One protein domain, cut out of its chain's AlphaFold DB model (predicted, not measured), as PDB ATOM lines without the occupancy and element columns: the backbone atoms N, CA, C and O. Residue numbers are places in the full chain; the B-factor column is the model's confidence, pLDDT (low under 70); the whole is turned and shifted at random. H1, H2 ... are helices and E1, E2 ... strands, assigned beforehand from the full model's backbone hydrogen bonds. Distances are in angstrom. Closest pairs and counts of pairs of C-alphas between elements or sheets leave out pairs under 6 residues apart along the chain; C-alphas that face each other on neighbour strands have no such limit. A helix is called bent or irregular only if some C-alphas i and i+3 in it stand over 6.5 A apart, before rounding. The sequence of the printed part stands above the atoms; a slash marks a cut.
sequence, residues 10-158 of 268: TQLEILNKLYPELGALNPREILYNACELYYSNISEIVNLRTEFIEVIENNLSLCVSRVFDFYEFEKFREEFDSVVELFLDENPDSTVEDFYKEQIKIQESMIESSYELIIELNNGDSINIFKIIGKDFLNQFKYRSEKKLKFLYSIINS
ATOM      1  N   THR A  10     -23.794  27.361 -60.891       86.31
ATOM      2  CA  THR A  10     -25.165  26.981 -61.267       86.31
ATOM      3  C   THR A  10     -25.868  26.218 -60.143       86.31
ATOM      4  O   THR A  10     -27.017  26.502 -59.818       86.31
ATOM      5  N   GLN A  11     -25.175  25.275 -59.500       86.50
ATOM      6  CA  GLN A  11     -25.729  24.500 -58.388       86.50
ATOM      7  C   GLN A  11     -26.010  25.375 -57.164       86.50
ATOM      8  O   GLN A  11     -27.042  25.206 -56.521       86.50
ATOM      9  N   LEU A  12     -25.137  26.341 -56.868       86.50
ATOM     10  CA  LEU A  12     -25.367  27.321 -55.806       86.50
ATOM     11  C   LEU A  12     -26.596  28.192 -56.094       86.50
ATOM     12  O   LEU A  12     -27.381  28.449 -55.186       86.50
ATOM     13  N   GLU A  13     -26.802  28.608 -57.346       87.44
ATOM     14  CA  GLU A  13     -28.003  29.356 -57.736       87.44
ATOM     15  C   GLU A  13     -29.283  28.529 -57.534       87.44
ATOM     16  O   GLU A  13     -30.269  29.041 -56.999       87.44
ATOM     17  N   ILE A  14     -29.259  27.245 -57.905       88.94
ATOM     18  CA  ILE A  14     -30.379  26.319 -57.682       88.94
ATOM     19  C   ILE A  14     -30.638  26.151 -56.182       88.94
ATOM     20  O   ILE A  14     -31.774  26.295 -55.739       88.94
ATOM     21  N   LEU A  15     -29.600  25.898 -55.384       88.12
ATOM     22  CA  LEU A  15     -29.739  25.702 -53.940       88.12
ATOM     23  C   LEU A  15     -30.294  26.948 -53.238       88.12
ATOM     24  O   LEU A  15     -31.167  26.821 -52.385       88.12
ATOM     25  N   ASN A  16     -29.868  28.147 -53.637       87.06
ATOM     26  CA  ASN A  16     -30.413  29.394 -53.094       87.06
ATOM     27  C   ASN A  16     -31.912  29.571 -53.404       87.06
ATOM     28  O   ASN A  16     -32.624  30.183 -52.616       87.06
ATOM     29  N   LYS A  17     -32.404  29.037 -54.530       88.00
ATOM     30  CA  LYS A  17     -33.842  29.027 -54.863       88.00
ATOM     31  C   LYS A  17     -34.598  27.916 -54.132       88.00
ATOM     32  O   LYS A  17     -35.757  28.106 -53.775       88.00
ATOM     33  N   LEU A  18     -33.951  26.771 -53.916       87.12
ATOM     34  CA  LEU A  18     -34.528  25.611 -53.238       87.12
ATOM     35  C   LEU A  18     -34.745  25.858 -51.737       87.12
ATOM     36  O   LEU A  18     -35.719  25.365 -51.170       87.12
ATOM     37  N   TYR A  19     -33.864  26.639 -51.110       84.06
ATOM     38  CA  TYR A  19     -33.960  27.051 -49.711       84.06
ATOM     39  C   TYR A  19     -34.344  28.536 -49.619       84.06
ATOM     40  O   TYR A  19     -33.452  29.378 -49.495       84.06
ATOM     41  N   PRO A  20     -35.643  28.888 -49.683       71.00
ATOM     42  CA  PRO A  20     -36.070  30.279 -49.575       71.00
ATOM     43  C   PRO A  20     -35.667  30.884 -48.221       71.00
ATOM     44  O   PRO A  20     -35.565  30.177 -47.214       71.00
ATOM     45  N   GLU A  21     -35.455  32.203 -48.188       70.06
ATOM     46  CA  GLU A  21     -35.123  32.921 -46.955       70.06
ATOM     47  C   GLU A  21     -36.182  32.680 -45.863       70.06
ATOM     48  O   GLU A  21     -37.387  32.618 -46.128       70.06
ATOM     49  N   LEU A  22     -35.718  32.529 -44.616       56.12
ATOM     50  CA  LEU A  22     -36.553  32.279 -43.438       56.12
ATOM     51  C   LEU A  22     -37.646  33.355 -43.310       56.12
ATOM     52  O   LEU A  22     -37.359  34.470 -42.880       56.12
ATOM     53  N   GLY A  23     -38.902  33.005 -43.626       57.81
ATOM     54  CA  GLY A  23     -40.065  33.803 -43.219       57.81
ATOM     55  C   GLY A  23     -41.256  33.960 -44.172       57.81
ATOM     56  O   GLY A  23     -42.175  34.668 -43.771       57.81
ATOM     57  N   ALA A  24     -41.309  33.367 -45.375       58.22
ATOM     58  CA  ALA A  24     -42.303  33.834 -46.364       58.22
ATOM     59  C   ALA A  24     -43.251  32.813 -47.020       58.22
ATOM     60  O   ALA A  24     -44.267  33.251 -47.547       58.22
ATOM     61  N   LEU A  25     -42.990  31.502 -47.012       66.25
ATOM     62  CA  LEU A  25     -43.791  30.562 -47.816       66.25
ATOM     63  C   LEU A  25     -44.400  29.444 -46.970       66.25
ATOM     64  O   LEU A  25     -43.747  28.890 -46.082       66.25
ATOM     65  N   ASN A  26     -45.663  29.114 -47.245       86.31
ATOM     66  CA  ASN A  26     -46.310  27.961 -46.621       86.31
ATOM     67  C   ASN A  26     -45.721  26.647 -47.196       86.31
ATOM     68  O   ASN A  26     -45.195  26.649 -48.311       86.31
ATOM     69  N   PRO A  27     -45.809  25.500 -46.488       89.19
ATOM     70  CA  PRO A  27     -45.203  24.249 -46.961       89.19
ATOM     71  C   PRO A  27     -45.660  23.810 -48.357       89.19
ATOM     72  O   PRO A  27     -44.893  23.200 -49.095       89.19
ATOM     73  N   ARG A  28     -46.894  24.147 -48.751       89.44
ATOM     74  CA  ARG A  28     -47.438  23.807 -50.069       89.44
ATOM     75  C   ARG A  28     -46.753  24.600 -51.182       89.44
ATOM     76  O   ARG A  28     -46.429  24.024 -52.213       89.44
ATOM     77  N   GLU A  29     -46.502  25.887 -50.968       89.62
ATOM     78  CA  GLU A  29     -45.760  26.743 -51.902       89.62
ATOM     79  C   GLU A  29     -44.299  26.311 -52.022       89.62
ATOM     80  O   GLU A  29     -43.761  26.269 -53.125       89.62
ATOM     81  N   ILE A  30     -43.662  25.938 -50.908       90.62
ATOM     82  CA  ILE A  30     -42.282  25.433 -50.932       90.62
ATOM     83  C   ILE A  30     -42.217  24.115 -51.706       90.62
ATOM     84  O   ILE A  30     -41.358  23.962 -52.571       90.62
ATOM     85  N   LEU A  31     -43.138  23.186 -51.436       91.44
ATOM     86  CA  LEU A  31     -43.241  21.918 -52.159       91.44
ATOM     87  C   LEU A  31     -43.435  22.146 -53.663       91.44
ATOM     88  O   LEU A  31     -42.721  21.558 -54.471       91.44
ATOM     89  N   TYR A  32     -44.358  23.036 -54.026       91.19
ATOM     90  CA  TYR A  32     -44.620  23.417 -55.409       91.19
ATOM     91  C   TYR A  32     -43.369  23.981 -56.098       91.19
ATOM     92  O   TYR A  32     -42.942  23.461 -57.127       91.19
ATOM     93  N   ASN A  33     -42.726  24.981 -55.490       90.25
ATOM     94  CA  ASN A  33     -41.519  25.610 -56.027       90.25
ATOM     95  C   ASN A  33     -40.359  24.615 -56.151       90.25
ATOM     96  O   ASN A  33     -39.608  24.658 -57.124       90.25
ATOM     97  N   ALA A  34     -40.215  23.699 -55.190       91.38
ATOM     98  CA  ALA A  34     -39.209  22.647 -55.248       91.38
ATOM     99  C   ALA A  34     -39.467  21.687 -56.418       91.38
ATOM    100  O   ALA A  34     -38.522  21.321 -57.112       91.38
ATOM    101  N   CYS A  35     -40.726  21.321 -56.682       90.56
ATOM    102  CA  CYS A  35     -41.099  20.488 -57.825       90.56
ATOM    103  C   CYS A  35     -40.903  21.200 -59.175       90.56
ATOM    104  O   CYS A  35     -40.351  20.597 -60.093       90.56
ATOM    105  N   GLU A  36     -41.271  22.478 -59.286       89.88
ATOM    106  CA  GLU A  36     -40.993  23.319 -60.464       89.88
ATOM    107  C   GLU A  36     -39.489  23.399 -60.760       89.88
ATOM    108  O   GLU A  36     -39.033  23.197 -61.891       89.88
ATOM    109  N   LEU A  37     -38.697  23.665 -59.718       90.31
ATOM    110  CA  LEU A  37     -37.250  23.790 -59.829       90.31
ATOM    111  C   LEU A  37     -36.598  22.441 -60.149       90.31
ATOM    112  O   LEU A  37     -35.657  22.404 -60.942       90.31
ATOM    113  N   TYR A  38     -37.121  21.347 -59.585       89.12
ATOM    114  CA  TYR A  38     -36.731  19.983 -59.929       89.12
ATOM    115  C   TYR A  38     -36.976  19.745 -61.423       89.12
ATOM    116  O   TYR A  38     -36.041  19.459 -62.162       89.12
ATOM    117  N   TYR A  39     -38.195  19.959 -61.916       86.25
ATOM    118  CA  TYR A  39     -38.518  19.734 -63.328       86.25
ATOM    119  C   TYR A  39     -37.635  20.550 -64.283       86.25
ATOM    120  O   TYR A  39     -37.116  20.035 -65.273       86.25
ATOM    121  N   SER A  40     -37.411  21.820 -63.950       85.50
ATOM    122  CA  SER A  40     -36.673  22.757 -64.803       85.50
ATOM    123  C   SER A  40     -35.168  22.472 -64.884       85.50
ATOM    124  O   SER A  40     -34.497  23.004 -65.764       85.50
ATOM    125  N   ASN A  41     -34.620  21.650 -63.979       83.38
ATOM    126  CA  ASN A  41     -33.173  21.441 -63.835       83.38
ATOM    127  C   ASN A  41     -32.769  19.953 -63.837       83.38
ATOM    128  O   ASN A  41     -31.772  19.580 -63.218       83.38
ATOM    129  N   ILE A  42     -33.502  19.095 -64.563       71.81
ATOM    130  CA  ILE A  42     -33.265  17.634 -64.656       71.81
ATOM    131  C   ILE A  42     -31.803  17.255 -64.936       71.81
ATOM    132  O   ILE A  42     -31.311  16.282 -64.363       71.81
ATOM    133  N   SER A  43     -31.076  18.026 -65.749       67.00
ATOM    134  CA  SER A  43     -29.662  17.764 -66.054       67.00
ATOM    135  C   SER A  43     -28.716  17.948 -64.861       67.00
ATOM    136  O   SER A  43     -27.702  17.260 -64.782       67.00
ATOM    137  N   GLU A  44     -29.042  18.841 -63.924       70.62
ATOM    138  CA  GLU A  44     -28.220  19.149 -62.742       70.62
ATOM    139  C   GLU A  44     -28.651  18.357 -61.496       70.62
ATOM    140  O   GLU A  44     -27.899  18.257 -60.522       70.62
ATOM    141  N   ILE A  45     -29.837  17.735 -61.530       67.88
ATOM    142  CA  ILE A  45     -30.422  17.010 -60.392       67.88
ATOM    143  C   ILE A  45     -29.543  15.874 -59.896       67.88
ATOM    144  O   ILE A  45     -29.564  15.603 -58.703       67.88
ATOM    145  N   VAL A  46     -28.755  15.212 -60.747       76.62
ATOM    146  CA  VAL A  46     -27.915  14.082 -60.304       76.62
ATOM    147  C   VAL A  46     -27.021  14.479 -59.121       76.62
ATOM    148  O   VAL A  46     -26.870  13.693 -58.188       76.62
ATOM    149  N   ASN A  47     -26.512  15.715 -59.114       81.25
ATOM    150  CA  ASN A  47     -25.625  16.223 -58.064       81.25
ATOM    151  C   ASN A  47     -26.362  16.872 -56.881       81.25
ATOM    152  O   ASN A  47     -25.758  17.036 -55.826       81.25
ATOM    153  N   LEU A  48     -27.635  17.239 -57.056       87.31
ATOM    154  CA  LEU A  48     -28.465  17.923 -56.050       87.31
ATOM    155  C   LEU A  48     -29.646  17.068 -55.564       87.31
ATOM    156  O   LEU A  48     -30.567  17.559 -54.909       87.31
ATOM    157  N   ARG A  49     -29.671  15.784 -55.937       86.25
ATOM    158  CA  ARG A  49     -30.832  14.907 -55.752       86.25
ATOM    159  C   ARG A  49     -31.226  14.807 -54.287       86.25
ATOM    160  O   ARG A  49     -32.411  14.812 -53.981       86.25
ATOM    161  N   THR A  50     -30.240  14.698 -53.405       88.31
ATOM    162  CA  THR A  50     -30.463  14.574 -51.964       88.31
ATOM    163  C   THR A  50     -31.115  15.833 -51.409       88.31
ATOM    164  O   THR A  50     -32.107  15.735 -50.698       88.31
ATOM    165  N   GLU A  51     -30.615  17.005 -51.797       90.31
ATOM    166  CA  GLU A  51     -31.125  18.300 -51.358       90.31
ATOM    167  C   GLU A  51     -32.570  18.522 -51.830       90.31
ATOM    168  O   GLU A  51     -33.414  18.958 -51.050       90.31
ATOM    169  N   PHE A  52     -32.889  18.162 -53.078       91.19
ATOM    170  CA  PHE A  52     -34.266  18.213 -53.580       91.19
ATOM    171  C   PHE A  52     -35.197  17.259 -52.832       91.19
ATOM    172  O   PHE A  52     -36.293  17.662 -52.445       91.19
ATOM    173  N   ILE A  53     -34.776  16.007 -52.634       91.56
ATOM    174  CA  ILE A  53     -35.578  15.006 -51.924       91.56
ATOM    175  C   ILE A  53     -35.865  15.474 -50.501       91.56
ATOM    176  O   ILE A  53     -37.015  15.435 -50.087       91.56
ATOM    177  N   GLU A  54     -34.862  15.981 -49.788       92.00
ATOM    178  CA  GLU A  54     -35.022  16.462 -48.416       92.00
ATOM    179  C   GLU A  54     -36.047  17.602 -48.323       92.00
ATOM    180  O   GLU A  54     -36.952  17.564 -47.486       92.00
ATOM    181  N   VAL A  55     -35.965  18.601 -49.208       92.44
ATOM    182  CA  VAL A  55     -36.923  19.719 -49.218       92.44
ATOM    183  C   VAL A  55     -38.330  19.249 -49.587       92.44
ATOM    184  O   VAL A  55     -39.297  19.660 -48.937       92.44
ATOM    185  N   ILE A  56     -38.460  18.374 -50.585       93.06
ATOM    186  CA  ILE A  56     -39.753  17.826 -51.009       93.06
ATOM    187  C   ILE A  56     -40.375  16.996 -49.886       93.06
ATOM    188  O   ILE A  56     -41.523  17.237 -49.532       93.06
ATOM    189  N   GLU A  57     -39.640  16.061 -49.285       94.12
ATOM    190  CA  GLU A  57     -40.145  15.176 -48.226       94.12
ATOM    191  C   GLU A  57     -40.568  15.947 -46.975       94.12
ATOM    192  O   GLU A  57     -41.663  15.720 -46.450       94.12
ATOM    193  N   ASN A  58     -39.753  16.908 -46.529       91.69
ATOM    194  CA  ASN A  58     -40.071  17.729 -45.363       91.69
ATOM    195  C   ASN A  58     -41.382  18.495 -45.566       91.69
ATOM    196  O   ASN A  58     -42.274  18.444 -44.719       91.69
ATOM    197  N   ASN A  59     -41.543  19.156 -46.711       92.12
ATOM    198  CA  ASN A  59     -42.745  19.941 -46.980       92.12
ATOM    199  C   ASN A  59     -43.958  19.066 -47.311       92.12
ATOM    200  O   ASN A  59     -45.075  19.381 -46.893       92.12
ATOM    201  N   LEU A  60     -43.744  17.938 -47.989       93.12
ATOM    202  CA  LEU A  60     -44.782  16.951 -48.245       93.12
ATOM    203  C   LEU A  60     -45.345  16.404 -46.933       93.12
ATOM    204  O   LEU A  60     -46.563  16.373 -46.782       93.12
ATOM    205  N   SER A  61     -44.486  16.040 -45.972       91.81
ATOM    206  CA  SER A  61     -44.913  15.521 -44.665       91.81
ATOM    207  C   SER A  61     -45.867  16.485 -43.948       91.81
ATOM    208  O   SER A  61     -46.904  16.071 -43.426       91.81
ATOM    209  N   LEU A  62     -45.579  17.789 -44.011       91.06
ATOM    210  CA  LEU A  62     -46.422  18.837 -43.446       91.06
ATOM    211  C   LEU A  62     -47.750  18.963 -44.197       91.06
ATOM    212  O   LEU A  62     -48.796  19.079 -43.557       91.06
ATOM    213  N   CYS A  63     -47.725  18.905 -45.531       91.12
ATOM    214  CA  CYS A  63     -48.931  18.991 -46.355       91.12
ATOM    215  C   CYS A  63     -49.884  17.819 -46.098       91.12
ATOM    216  O   CYS A  63     -51.076  18.028 -45.878       91.12
ATOM    217  N   VAL A  64     -49.363  16.591 -46.080       91.25
ATOM    218  CA  VAL A  64     -50.192  15.385 -45.964       91.25
ATOM    219  C   VAL A  64     -50.622  15.086 -44.529       91.25
ATOM    220  O   VAL A  64     -51.621  14.409 -44.330       91.25
ATOM    221  N   SER A  65     -49.959  15.650 -43.512       87.62
ATOM    222  CA  SER A  65     -50.327  15.466 -42.091       87.62
ATOM    223  C   SER A  65     -51.769  15.872 -41.732       87.62
ATOM    224  O   SER A  65     -52.282  15.507 -40.668       87.62
ATOM    225  N   ARG A  66     -52.422  16.646 -42.608       86.94
ATOM    226  CA  ARG A  66     -53.802  17.138 -42.473       86.94
ATOM    227  C   ARG A  66     -54.812  16.382 -43.334       86.94
ATOM    228  O   ARG A  66     -55.996  16.675 -43.250       86.94
ATOM    229  N   VAL A  67     -54.354  15.437 -44.145       92.25
ATOM    230  CA  VAL A  67     -55.196  14.646 -45.040       92.25
ATOM    231  C   VAL A  67     -55.407  13.279 -44.404       92.25
ATOM    232  O   VAL A  67     -54.437  12.591 -44.082       92.25
ATOM    233  N   PHE A  68     -56.669  12.896 -44.210       94.75
ATOM    234  CA  PHE A  68     -57.063  11.679 -43.496       94.75
ATOM    235  C   PHE A  68     -56.354  10.419 -44.020       94.75
ATOM    236  O   PHE A  68     -55.762   9.657 -43.247       94.75
ATOM    237  N   ASP A  69     -56.285  10.276 -45.345       93.81
ATOM    238  CA  ASP A  69     -55.638   9.145 -46.020       93.81
ATOM    239  C   ASP A  69     -54.171   8.959 -45.606       93.81
ATOM    240  O   ASP A  69     -53.657   7.840 -45.575       93.81
ATOM    241  N   PHE A  70     -53.502  10.041 -45.199       93.56
ATOM    242  CA  PHE A  70     -52.081  10.089 -44.859       93.56
ATOM    243  C   PHE A  70     -51.798  10.199 -43.357       93.56
ATOM    244  O   PHE A  70     -50.632  10.247 -42.963       93.56
ATOM    245  N   TYR A  71     -52.829  10.204 -42.507       93.94
ATOM    246  CA  TYR A  71     -52.653  10.226 -41.053       93.94
ATOM    247  C   TYR A  71     -51.753   9.094 -40.550       93.94
ATOM    248  O   TYR A  71     -51.674   8.017 -41.146       93.94
ATOM    249  N   GLU A  72     -51.105   9.319 -39.408       89.50
ATOM    250  CA  GLU A  72     -50.575   8.213 -38.612       89.50
ATOM    251  C   GLU A  72     -51.707   7.273 -38.203       89.50
ATOM    252  O   GLU A  72     -52.867   7.680 -38.117       89.50
ATOM    253  N   PHE A  73     -51.375   6.008 -37.955       85.94
ATOM    254  CA  PHE A  73     -52.381   4.987 -37.674       85.94
ATOM    255  C   PHE A  73     -53.244   5.328 -36.449       85.94
ATOM    256  O   PHE A  73     -54.461   5.172 -36.485       85.94
ATOM    257  N   GLU A  74     -52.623   5.826 -35.386       84.62
ATOM    258  CA  GLU A  74     -53.294   6.168 -34.134       84.62
ATOM    259  C   GLU A  74     -54.312   7.294 -34.353       84.62
ATOM    260  O   GLU A  74     -55.484   7.130 -34.025       84.62
ATOM    261  N   LYS A  75     -53.904   8.373 -35.032       89.69
ATOM    262  CA  LYS A  75     -54.796   9.486 -35.384       89.69
ATOM    263  C   LYS A  75     -55.903   9.060 -36.351       89.69
ATOM    264  O   LYS A  75     -57.044   9.471 -36.201       89.69
ATOM    265  N   PHE A  76     -55.574   8.232 -37.345       92.69
ATOM    266  CA  PHE A  76     -56.558   7.673 -38.274       92.69
ATOM    267  C   PHE A  76     -57.665   6.930 -37.526       92.69
ATOM    268  O   PHE A  76     -58.835   7.120 -37.828       92.69
ATOM    269  N   ARG A  77     -57.292   6.113 -36.535       84.88
ATOM    270  CA  ARG A  77     -58.242   5.363 -35.712       84.88
ATOM    271  C   ARG A  77     -59.089   6.271 -34.824       84.88
ATOM    272  O   ARG A  77     -60.278   6.019 -34.689       84.88
ATOM    273  N   GLU A  78     -58.480   7.272 -34.196       85.69
ATOM    274  CA  GLU A  78     -59.175   8.214 -33.308       85.69
ATOM    275  C   GLU A  78     -60.227   9.049 -34.047       85.69
ATOM    276  O   GLU A  78     -61.306   9.282 -33.517       85.69
ATOM    277  N   GLU A  79     -59.924   9.467 -35.276       91.81
ATOM    278  CA  GLU A  79     -60.793  10.330 -36.088       91.81
ATOM    279  C   GLU A  79     -61.751   9.537 -36.994       91.81
ATOM    280  O   GLU A  79     -62.534  10.134 -37.730       91.81
ATOM    281  N   PHE A  80     -61.675   8.203 -36.986       88.56
ATOM    282  CA  PHE A  80     -62.323   7.354 -37.984       88.56
ATOM    283  C   PHE A  80     -63.838   7.568 -38.053       88.56
ATOM    284  O   PHE A  80     -64.362   7.874 -39.121       88.56
ATOM    285  N   ASP A  81     -64.523   7.460 -36.914       86.75
ATOM    286  CA  ASP A  81     -65.985   7.557 -36.844       86.75
ATOM    287  C   ASP A  81     -66.470   8.958 -37.247       86.75
ATOM    288  O   ASP A  81     -67.391   9.086 -38.052       86.75
ATOM    289  N   SER A  82     -65.780  10.009 -36.789       90.31
ATOM    290  CA  SER A  82     -66.073  11.399 -37.166       90.31
ATOM    291  C   SER A  82     -65.960  11.627 -38.676       90.31
ATOM    292  O   SER A  82     -66.751  12.360 -39.265       90.31
ATOM    293  N   VAL A  83     -64.966  11.010 -39.321       94.44
ATOM    294  CA  VAL A  83     -64.764  11.137 -40.771       94.44
ATOM    295  C   VAL A  83     -65.806  10.335 -41.553       94.44
ATOM    296  O   VAL A  83     -66.252  10.805 -42.598       94.44
ATOM    297  N   VAL A  84     -66.241   9.176 -41.047       90.00
ATOM    298  CA  VAL A  84     -67.370   8.425 -41.625       90.00
ATOM    299  C   VAL A  84     -68.643   9.275 -41.596       90.00
ATOM    300  O   VAL A  84     -69.326   9.369 -42.612       90.00
ATOM    301  N   GLU A  85     -68.953   9.915 -40.466       88.69
ATOM    302  CA  GLU A  85     -70.127  10.793 -40.339       88.69
ATOM    303  C   GLU A  85     -70.072  11.958 -41.334       88.69
ATOM    304  O   GLU A  85     -71.015  12.154 -42.099       88.69
ATOM    305  N   LEU A  86     -68.939  12.668 -41.399       93.50
ATOM    306  CA  LEU A  86     -68.734  13.760 -42.356       93.50
ATOM    307  C   LEU A  86     -68.901  13.300 -43.809       93.50
ATOM    308  O   LEU A  86     -69.530  13.991 -44.606       93.50
ATOM    309  N   PHE A  87     -68.375  12.124 -44.154       92.38
ATOM    310  CA  PHE A  87     -68.520  11.563 -45.493       92.38
ATOM    311  C   PHE A  87     -69.990  11.311 -45.855       92.38
ATOM    312  O   PHE A  87     -70.398  11.636 -46.968       92.38
ATOM    313  N   LEU A  88     -70.785  10.753 -44.939       88.56
ATOM    314  CA  LEU A  88     -72.208  10.484 -45.176       88.56
ATOM    315  C   LEU A  88     -73.034  11.773 -45.263       88.56
ATOM    316  O   LEU A  88     -73.956  11.855 -46.073       88.56
ATOM    317  N   ASP A  89     -72.680  12.785 -44.472       90.50
ATOM    318  CA  ASP A  89     -73.311  14.106 -44.528       90.50
ATOM    319  C   ASP A  89     -73.042  14.808 -45.871       90.50
ATOM    320  O   ASP A  89     -73.939  15.425 -46.452       90.50
ATOM    321  N   GLU A  90     -71.815  14.699 -46.388       94.06
ATOM    322  CA  GLU A  90     -71.421  15.269 -47.683       94.06
ATOM    323  C   GLU A  90     -71.925  14.442 -48.879       94.06
ATOM    324  O   GLU A  90     -72.096  14.988 -49.973       94.06
ATOM    325  N   ASN A  91     -72.218  13.152 -48.675       90.75
ATOM    326  CA  ASN A  91     -72.650  12.210 -49.710       90.75
ATOM    327  C   ASN A  91     -73.923  11.444 -49.279       90.75
ATOM    328  O   ASN A  91     -73.844  10.266 -48.925       90.75
ATOM    329  N   PRO A  92     -75.121  12.062 -49.359       83.94
ATOM    330  CA  PRO A  92     -76.358  11.496 -48.799       83.94
ATOM    331  C   PRO A  92     -76.819  10.156 -49.393       83.94
ATOM    332  O   PRO A  92     -77.608   9.449 -48.770       83.94
ATOM    333  N   ASP A  93     -76.372   9.828 -50.607       88.44
ATOM    334  CA  ASP A  93     -76.689   8.565 -51.288       88.44
ATOM    335  C   ASP A  93     -75.662   7.455 -50.989       88.44
ATOM    336  O   ASP A  93     -75.834   6.319 -51.436       88.44
ATOM    337  N   SER A  94     -74.587   7.771 -50.264       84.94
ATOM    338  CA  SER A  94     -73.525   6.830 -49.918       84.94
ATOM    339  C   SER A  94     -73.798   6.112 -48.602       84.94
ATOM    340  O   SER A  94     -74.547   6.560 -47.734       84.94
ATOM    341  N   THR A  95     -73.158   4.959 -48.450       82.88
ATOM    342  CA  THR A  95     -73.213   4.131 -47.248       82.88
ATOM    343  C   THR A  95     -71.855   4.073 -46.556       82.88
ATOM    344  O   THR A  95     -70.815   4.388 -47.136       82.88
ATOM    345  N   VAL A  96     -71.848   3.595 -45.309       80.69
ATOM    346  CA  VAL A  96     -70.606   3.291 -44.577       80.69
ATOM    347  C   VAL A  96     -69.745   2.279 -45.350       80.69
ATOM    348  O   VAL A  96     -68.520   2.366 -45.349       80.69
ATOM    349  N   GLU A  97     -70.377   1.334 -46.053       82.31
ATOM    350  CA  GLU A  97     -69.667   0.351 -46.873       82.31
ATOM    351  C   GLU A  97     -68.952   1.008 -48.064       82.31
ATOM    352  O   GLU A  97     -67.843   0.599 -48.412       82.31
ATOM    353  N   ASP A  98     -69.546   2.042 -48.665       84.88
ATOM    354  CA  ASP A  98     -68.915   2.801 -49.751       84.88
ATOM    355  C   ASP A  98     -67.667   3.532 -49.253       84.88
ATOM    356  O   ASP A  98     -66.611   3.427 -49.881       84.88
ATOM    357  N   PHE A  99     -67.748   4.158 -48.073       91.12
ATOM    358  CA  PHE A  99     -66.585   4.761 -47.421       91.12
ATOM    359  C   PHE A  99     -65.476   3.730 -47.169       91.12
ATOM    360  O   PHE A  99     -64.313   3.968 -47.494       91.12
ATOM    361  N   TYR A 100     -65.814   2.550 -46.636       87.88
ATOM    362  CA  TYR A 100     -64.826   1.493 -46.399       87.88
ATOM    363  C   TYR A 100     -64.181   0.999 -47.692       87.88
ATOM    364  O   TYR A 100     -62.963   0.821 -47.725       87.88
ATOM    365  N   LYS A 101     -64.960   0.798 -48.760       88.56
ATOM    366  CA  LYS A 101     -64.436   0.404 -50.077       88.56
ATOM    367  C   LYS A 101     -63.480   1.451 -50.634       88.56
ATOM    368  O   LYS A 101     -62.417   1.090 -51.140       88.56
ATOM    369  N   GLU A 102     -63.839   2.728 -50.534       94.50
ATOM    370  CA  GLU A 102     -62.988   3.830 -50.975       94.50
ATOM    371  C   GLU A 102     -61.684   3.872 -50.177       94.50
ATOM    372  O   GLU A 102     -60.598   3.867 -50.759       94.50
ATOM    373  N   GLN A 103     -61.778   3.806 -48.851       95.56
ATOM    374  CA  GLN A 103     -60.608   3.832 -47.983       95.56
ATOM    375  C   GLN A 103     -59.700   2.622 -48.198       95.56
ATOM    376  O   GLN A 103     -58.491   2.796 -48.325       95.56
ATOM    377  N   ILE A 104     -60.247   1.410 -48.330       92.94
ATOM    378  CA  ILE A 104     -59.470   0.210 -48.679       92.94
ATOM    379  C   ILE A 104     -58.712   0.423 -49.985       92.94
ATOM    380  O   ILE A 104     -57.496   0.237 -50.014       92.94
ATOM    381  N   LYS A 105     -59.401   0.879 -51.034       95.88
ATOM    382  CA  LYS A 105     -58.795   1.125 -52.346       95.88
ATOM    383  C   LYS A 105     -57.648   2.135 -52.262       95.88
ATOM    384  O   LYS A 105     -56.595   1.925 -52.865       95.88
ATOM    385  N   ILE A 106     -57.830   3.217 -51.505       95.56
ATOM    386  CA  ILE A 106     -56.783   4.217 -51.271       95.56
ATOM    387  C   ILE A 106     -55.581   3.566 -50.576       95.56
ATOM    388  O   ILE A 106     -54.463   3.661 -51.088       95.56
ATOM    389  N   GLN A 107     -55.791   2.851 -49.466       96.19
ATOM    390  CA  GLN A 107     -54.692   2.230 -48.718       96.19
ATOM    391  C   GLN A 107     -53.954   1.157 -49.542       96.19
ATOM    392  O   GLN A 107     -52.723   1.107 -49.517       96.19
ATOM    393  N   GLU A 108     -54.669   0.336 -50.315       94.81
ATOM    394  CA  GLU A 108     -54.082  -0.657 -51.229       94.81
ATOM    395  C   GLU A 108     -53.205   0.015 -52.290       94.81
ATOM    396  O   GLU A 108     -52.047  -0.369 -52.473       94.81
ATOM    397  N   SER A 109     -53.689   1.096 -52.908       94.69
ATOM    398  CA  SER A 109     -52.908   1.819 -53.917       94.69
ATOM    399  C   SER A 109     -51.629   2.463 -53.357       94.69
ATOM    400  O   SER A 109     -50.606   2.528 -54.048       94.69
ATOM    401  N   MET A 110     -51.624   2.888 -52.087       92.81
ATOM    402  CA  MET A 110     -50.408   3.369 -51.416       92.81
ATOM    403  C   MET A 110     -49.394   2.234 -51.196       92.81
ATOM    404  O   MET A 110     -48.199   2.411 -51.451       92.81
ATOM    405  N   ILE A 111     -49.856   1.050 -50.778       92.00
ATOM    406  CA  ILE A 111     -49.017  -0.149 -50.583       92.00
ATOM    407  C   ILE A 111     -48.374  -0.573 -51.911       92.00
ATOM    408  O   ILE A 111     -47.150  -0.763 -52.002       92.00
ATOM    409  N   GLU A 112     -49.187  -0.642 -52.963       93.31
ATOM    410  CA  GLU A 112     -48.782  -1.005 -54.323       93.31
ATOM    411  C   GLU A 112     -47.929   0.069 -55.010       93.31
ATOM    412  O   GLU A 112     -47.284  -0.211 -56.017       93.31
ATOM    413  N   SER A 113     -47.853   1.280 -54.442       87.62
ATOM    414  CA  SER A 113     -47.211   2.449 -55.076       87.62
ATOM    415  C   SER A 113     -47.856   2.846 -56.405       87.62
ATOM    416  O   SER A 113     -47.180   3.373 -57.288       87.62
ATOM    417  N   SER A 114     -49.152   2.573 -56.543       90.00
ATOM    418  CA  SER A 114     -49.980   2.973 -57.678       90.00
ATOM    419  C   SER A 114     -50.762   4.260 -57.404       90.00
ATOM    420  O   SER A 114     -51.261   4.868 -58.348       90.00
ATOM    421  N   TYR A 115     -50.834   4.712 -56.145       88.94
ATOM    422  CA  TYR A 115     -51.402   6.015 -55.801       88.94
ATOM    423  C   TYR A 115     -50.625   7.146 -56.489       88.94
ATOM    424  O   TYR A 115     -49.391   7.136 -56.547       88.94
ATOM    425  N   GLU A 116     -51.342   8.154 -56.973       90.69
ATOM    426  CA  GLU A 116     -50.744   9.312 -57.624       90.69
ATOM    427  C   GLU A 116     -51.004  10.576 -56.813       90.69
ATOM    428  O   GLU A 116     -52.143  10.991 -56.622       90.69
ATOM    429  N   LEU A 117     -49.924  11.207 -56.346       90.06
ATOM    430  CA  LEU A 117     -49.990  12.537 -55.755       90.06
ATOM    431  C   LEU A 117     -49.422  13.532 -56.759       90.06
ATOM    432  O   LEU A 117     -48.204  13.699 -56.858       90.06
ATOM    433  N   ILE A 118     -50.320  14.127 -57.540       92.12
ATOM    434  CA  ILE A 118     -49.972  14.972 -58.678       92.12
ATOM    435  C   ILE A 118     -49.853  16.441 -58.260       92.12
ATOM    436  O   ILE A 118     -50.743  16.988 -57.610       92.12
ATOM    437  N   ILE A 119     -48.764  17.085 -58.679       89.88
ATOM    438  CA  ILE A 119     -48.621  18.542 -58.709       89.88
ATOM    439  C   ILE A 119     -48.661  18.985 -60.166       89.88
ATOM    440  O   ILE A 119     -47.820  18.563 -60.959       89.88
ATOM    441  N   GLU A 120     -49.630  19.835 -60.496       92.19
ATOM    442  CA  GLU A 120     -49.702  20.531 -61.780       92.19
ATOM    443  C   GLU A 120     -48.733  21.707 -61.779       92.19
ATOM    444  O   GLU A 120     -48.748  22.512 -60.852       92.19
ATOM    445  N   LEU A 121     -47.894  21.784 -62.803       88.38
ATOM    446  CA  LEU A 121     -46.848  22.781 -62.974       88.38
ATOM    447  C   LEU A 121     -47.339  23.966 -63.822       88.38
ATOM    448  O   LEU A 121     -48.287  23.853 -64.601       88.38
ATOM    449  N   ASN A 122     -46.671  25.117 -63.719       86.25
ATOM    450  CA  ASN A 122     -47.054  26.342 -64.445       86.25
ATOM    451  C   ASN A 122     -46.966  26.194 -65.969       86.25
ATOM    452  O   ASN A 122     -47.642  26.905 -66.714       86.25
ATOM    453  N   ASN A 123     -46.109  25.295 -66.443       81.00
ATOM    454  CA  ASN A 123     -45.923  25.011 -67.861       81.00
ATOM    455  C   ASN A 123     -46.976  24.034 -68.429       81.00
ATOM    456  O   ASN A 123     -46.905  23.699 -69.610       81.00
ATOM    457  N   GLY A 124     -47.943  23.596 -67.613       83.25
ATOM    458  CA  GLY A 124     -48.971  22.623 -67.985       83.25
ATOM    459  C   GLY A 124     -48.537  21.160 -67.847       83.25
ATOM    460  O   GLY A 124     -49.350  20.272 -68.098       83.25
ATOM    461  N   ASP A 125     -47.291  20.896 -67.440       88.31
ATOM    462  CA  ASP A 125     -46.841  19.550 -67.090       88.31
ATOM    463  C   ASP A 125     -47.323  19.154 -65.690       88.31
ATOM    464  O   ASP A 125     -47.885  19.947 -64.934       88.31
ATOM    465  N   SER A 126     -47.096  17.895 -65.319       90.88
ATOM    466  CA  SER A 126     -47.419  17.411 -63.985       90.88
ATOM    467  C   SER A 126     -46.380  16.436 -63.451       90.88
ATOM    468  O   SER A 126     -45.710  15.714 -64.196       90.88
ATOM    469  N   ILE A 127     -46.238  16.421 -62.128       90.31
ATOM    470  CA  ILE A 127     -45.310  15.553 -61.411       90.31
ATOM    471  C   ILE A 127     -46.081  14.696 -60.421       90.31
ATOM    472  O   ILE A 127     -46.762  15.219 -59.545       90.31
ATOM    473  N   ASN A 128     -45.878  13.379 -60.489       91.25
ATOM    474  CA  ASN A 128     -46.223  12.490 -59.384       91.25
ATOM    475  C   ASN A 128     -45.096  12.515 -58.341       91.25
ATOM    476  O   ASN A 128     -44.009  11.984 -58.588       91.25
ATOM    477  N   ILE A 129     -45.362  13.103 -57.171       90.38
ATOM    478  CA  ILE A 129     -44.361  13.288 -56.109       90.38
ATOM    479  C   ILE A 129     -43.789  11.947 -55.629       90.38
ATOM    480  O   ILE A 129     -42.601  11.857 -55.308       90.38
ATOM    481  N   PHE A 130     -44.587  10.876 -55.654       88.75
ATOM    482  CA  PHE A 130     -44.133   9.541 -55.260       88.75
ATOM    483  C   PHE A 130     -43.042   8.954 -56.165       88.75
ATOM    484  O   PHE A 130     -42.346   8.030 -55.750       88.75
ATOM    485  N   LYS A 131     -42.824   9.517 -57.363       88.00
ATOM    486  CA  LYS A 131     -41.698   9.153 -58.240       88.00
ATOM    487  C   LYS A 131     -40.391   9.874 -57.885       88.00
ATOM    488  O   LYS A 131     -39.339   9.479 -58.385       88.00
ATOM    489  N   ILE A 132     -40.443  10.919 -57.055       88.81
ATOM    490  CA  ILE A 132     -39.280  11.747 -56.697       88.81
ATOM    491  C   ILE A 132     -38.705  11.357 -55.336       88.81
ATOM    492  O   ILE A 132     -37.483  11.253 -55.201       88.81
ATOM    493  N   ILE A 133     -39.576  11.155 -54.345       90.88
ATOM    494  CA  ILE A 133     -39.188  10.911 -52.951       90.88
ATOM    495  C   ILE A 133     -38.295   9.674 -52.778       90.88
ATOM    496  O   ILE A 133     -38.229   8.763 -53.609       90.88
ATOM    497  N   GLY A 134     -37.594   9.641 -51.654       92.12
ATOM    498  CA  GLY A 134     -36.783   8.530 -51.208       92.12
ATOM    499  C   GLY A 134     -37.609   7.281 -50.910       92.12
ATOM    500  O   GLY A 134     -38.762   7.319 -50.474       92.12
ATOM    501  N   LYS A 135     -36.969   6.126 -51.111       91.31
ATOM    502  CA  LYS A 135     -37.576   4.815 -50.857       91.31
ATOM    503  C   LYS A 135     -37.980   4.646 -49.392       91.31
ATOM    504  O   LYS A 135     -39.029   4.072 -49.120       91.31
ATOM    505  N   ASP A 136     -37.171   5.145 -48.464       90.69
ATOM    506  CA  ASP A 136     -37.444   5.027 -47.031       90.69
ATOM    507  C   ASP A 136     -38.662   5.855 -46.621       90.69
ATOM    508  O   ASP A 136     -39.507   5.364 -45.874       90.69
ATOM    509  N   PHE A 137     -38.809   7.058 -47.177       90.56
ATOM    510  CA  PHE A 137     -39.987   7.897 -46.979       90.56
ATOM    511  C   PHE A 137     -41.246   7.221 -47.540       90.56
ATOM    512  O   PHE A 137     -42.248   7.100 -46.838       90.56
ATOM    513  N   LEU A 138     -41.177   6.663 -48.757       91.00
ATOM    514  CA  LEU A 138     -42.279   5.892 -49.344       91.00
ATOM    515  C   LEU A 138     -42.654   4.670 -48.485       91.00
ATOM    516  O   LEU A 138     -43.835   4.406 -48.260       91.00
ATOM    517  N   ASN A 139     -41.666   3.936 -47.966       90.12
ATOM    518  CA  ASN A 139     -41.897   2.766 -47.115       90.12
ATOM    519  C   ASN A 139     -42.647   3.117 -45.820       90.12
ATOM    520  O   ASN A 139     -43.411   2.286 -45.328       90.12
ATOM    521  N   GLN A 140     -42.483   4.330 -45.283       88.69
ATOM    522  CA  GLN A 140     -43.259   4.778 -44.121       88.69
ATOM    523  C   GLN A 140     -44.753   4.888 -44.446       88.69
ATOM    524  O   GLN A 140     -45.577   4.427 -43.655       88.69
ATOM    525  N   PHE A 141     -45.122   5.419 -45.619       88.50
ATOM    526  CA  PHE A 141     -46.529   5.442 -46.048       88.50
ATOM    527  C   PHE A 141     -47.085   4.040 -46.223       88.50
ATOM    528  O   PHE A 141     -48.174   3.765 -45.726       88.50
ATOM    529  N   LYS A 142     -46.326   3.138 -46.856       92.06
ATOM    530  CA  LYS A 142     -46.738   1.736 -47.011       92.06
ATOM    531  C   LYS A 142     -47.001   1.082 -45.665       92.06
ATOM    532  O   LYS A 142     -48.071   0.530 -45.452       92.06
ATOM    533  N   TYR A 143     -46.063   1.219 -44.732       87.19
ATOM    534  CA  TYR A 143     -46.184   0.656 -43.392       87.19
ATOM    535  C   TYR A 143     -47.421   1.176 -42.643       87.19
ATOM    536  O   TYR A 143     -48.154   0.400 -42.024       87.19
ATOM    537  N   ARG A 144     -47.693   2.485 -42.713       87.75
ATOM    538  CA  ARG A 144     -48.906   3.082 -42.128       87.75
ATOM    539  C   ARG A 144     -50.171   2.566 -42.815       87.75
ATOM    540  O   ARG A 144     -51.126   2.210 -42.129       87.75
ATOM    541  N   SER A 145     -50.154   2.474 -44.141       93.44
ATOM    542  CA  SER A 145     -51.276   1.983 -44.950       93.44
ATOM    543  C   SER A 145     -51.594   0.524 -44.633       93.44
ATOM    544  O   SER A 145     -52.753   0.183 -44.439       93.44
ATOM    545  N   GLU A 146     -50.584  -0.331 -44.452       86.56
ATOM    546  CA  GLU A 146     -50.768  -1.725 -44.024       86.56
ATOM    547  C   GLU A 146     -51.459  -1.828 -42.659       86.56
ATOM    548  O   GLU A 146     -52.315  -2.693 -42.460       86.56
ATOM    549  N   LYS A 147     -51.107  -0.959 -41.699       83.62
ATOM    550  CA  LYS A 147     -51.788  -0.914 -40.394       83.62
ATOM    551  C   LYS A 147     -53.246  -0.485 -40.529       83.62
ATOM    552  O   LYS A 147     -54.116  -1.131 -39.948       83.62
ATOM    553  N   LYS A 148     -53.514   0.570 -41.305       92.56
ATOM    554  CA  LYS A 148     -54.877   1.056 -41.567       92.56
ATOM    555  C   LYS A 148     -55.713   0.003 -42.277       92.56
ATOM    556  O   LYS A 148     -56.825  -0.267 -41.851       92.56
ATOM    557  N   LEU A 149     -55.154  -0.658 -43.285       88.38
ATOM    558  CA  LEU A 149     -55.819  -1.720 -44.027       88.38
ATOM    559  C   LEU A 149     -56.167  -2.905 -43.119       88.38
ATOM    560  O   LEU A 149     -57.289  -3.401 -43.156       88.38
ATOM    561  N   LYS A 150     -55.251  -3.314 -42.229       79.94
ATOM    562  CA  LYS A 150     -55.545  -4.322 -41.195       79.94
ATOM    563  C   LYS A 150     -56.667  -3.889 -40.260       79.94
ATOM    564  O   LYS A 150     -57.477  -4.726 -39.890       79.94
ATOM    565  N   PHE A 151     -56.720  -2.617 -39.877       82.56
ATOM    566  CA  PHE A 151     -57.795  -2.077 -39.049       82.56
ATOM    567  C   PHE A 151     -59.137  -2.046 -39.788       82.56
ATOM    568  O   PHE A 151     -60.116  -2.557 -39.256       82.56
ATOM    569  N   LEU A 152     -59.177  -1.558 -41.027       86.31
ATOM    570  CA  LEU A 152     -60.373  -1.567 -41.874       86.31
ATOM    571  C   LEU A 152     -60.904  -2.992 -42.055       86.31
ATOM    572  O   LEU A 152     -62.071  -3.267 -41.790       86.31
ATOM    573  N   TYR A 153     -60.024  -3.935 -42.403       80.31
ATOM    574  CA  TYR A 153     -60.388  -5.345 -42.468       80.31
ATOM    575  C   TYR A 153     -60.750  -5.920 -41.106       80.31
ATOM    576  O   TYR A 153     -61.567  -6.827 -41.060       80.31
ATOM    577  N   SER A 154     -60.185  -5.429 -40.004       72.94
ATOM    578  CA  SER A 154     -60.621  -5.850 -38.676       72.94
ATOM    579  C   SER A 154     -62.021  -5.355 -38.363       72.94
ATOM    580  O   SER A 154     -62.725  -6.094 -37.722       72.94
ATOM    581  N   ILE A 155     -62.456  -4.190 -38.851       74.06
ATOM    582  CA  ILE A 155     -63.841  -3.723 -38.683       74.06
ATOM    583  C   ILE A 155     -64.789  -4.558 -39.548       74.06
ATOM    584  O   ILE A 155     -65.824  -5.017 -39.080       74.06
ATOM    585  N   ILE A 156     -64.414  -4.793 -40.808       73.88
ATOM    586  CA  ILE A 156     -65.233  -5.548 -41.768       73.88
ATOM    587  C   ILE A 156     -65.331  -7.030 -41.388       73.88
ATOM    588  O   ILE A 156     -66.372  -7.650 -41.584       73.88
ATOM    589  N   ASN A 157     -64.240  -7.601 -40.869       64.19
ATOM    590  CA  ASN A 157     -64.141  -9.017 -40.517       64.19
ATOM    591  C   ASN A 157     -64.243  -9.276 -39.008       64.19
ATOM    592  O   ASN A 157     -64.151 -10.439 -38.611       64.19
ATOM    593  N   SER A 158     -64.372  -8.257 -38.148       55.28
ATOM    594  CA  SER A 158     -64.626  -8.507 -36.730       55.28
ATOM    595  C   SER A 158     -66.056  -8.977 -36.577       55.28
ATOM    596  O   SER A 158     -66.981  -8.232 -36.883       55.28
TER     597      SER A 158
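AT A GLANCE: This is residues 10 to 158 of the 268 residues of an uncharacterized protein of Oceanospirillaceae bacterium (UniProt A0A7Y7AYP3). Two helical lobes lie along one long axis: in one, H1, H2 and H3 lie side by side with the small strand hairpin E1 and E2 near H2; in the other, H6 and H7 lie side by side, with H4 packed on H7 and H5 meeting the first residues of H6. The printed part has 149 residues, with seven named helices and two named strands in the order H1 to H6, E1, E2, H7; it is mostly helix, and the sheet E1 - E2 is antiparallel. It is only just loose, close to compact, with a radius of gyration of the C-alphas of 18.0 A and spans of 58 by 29 by 28 A.

HOW THE PARTS SIT: Start with H1, residues 10 to 18, and H2, residues 27 to 40, a helical hairpin whose closest C-alphas, Leu 18 and Ala 34, are 5.9 A apart. H3, residues 45 to 64, forms a hairpin with H2 at a shallow tilt of 26 degrees; their closest C-alphas, Pro 27 and Asn 59, are 5.0 A apart. H3 is irregular: C-alphas 47 and 50 are 8.0 A apart. Next, H4, residues 73 to 78, and H5, residues 80 to 90, meet only through their link. H6, residues 96 to 112, touches H5 with residues 96 to 99 alone, closest at C-alphas Val 84 and Val 96, 6.7 A. In the hairpin of E1, residues 118 to 120, and E2, residues 126 to 128, N 119 and O 127 are within hydrogen-bond range at 2.9 A. H7, residues 135 to 157, touches H6 opposite ways at 30 degrees, closest at C-alphas Ile 111 and Lys 142, 4.6 A, and touches H4 with residues 144 to 148 alone, closest at C-alphas Phe 73 and Arg 144, 6.0 A. Every O i to N i+4 pair is within range in H1, H2, H4, H5 and H6, 14 of 16 in H3 and 18 of 19 in H7.

IN THESE COORDINATES: Find C-alpha 10 at (-25.165, 26.981, -61.267), where H1 begins. H3 measures 24.5 A, H6 24.3 A and H7 31.7 A, ending at C-alpha 157, (-64.141, -9.017, -40.517).

THE WHOLE: The C-alphas farthest apart, Thr 10 and Ser 158, are 58.5 A apart. The printed part has no cut and no long link; pLDDT is under 70 at residues 22 to 25, 43, 45 and 157 to 158.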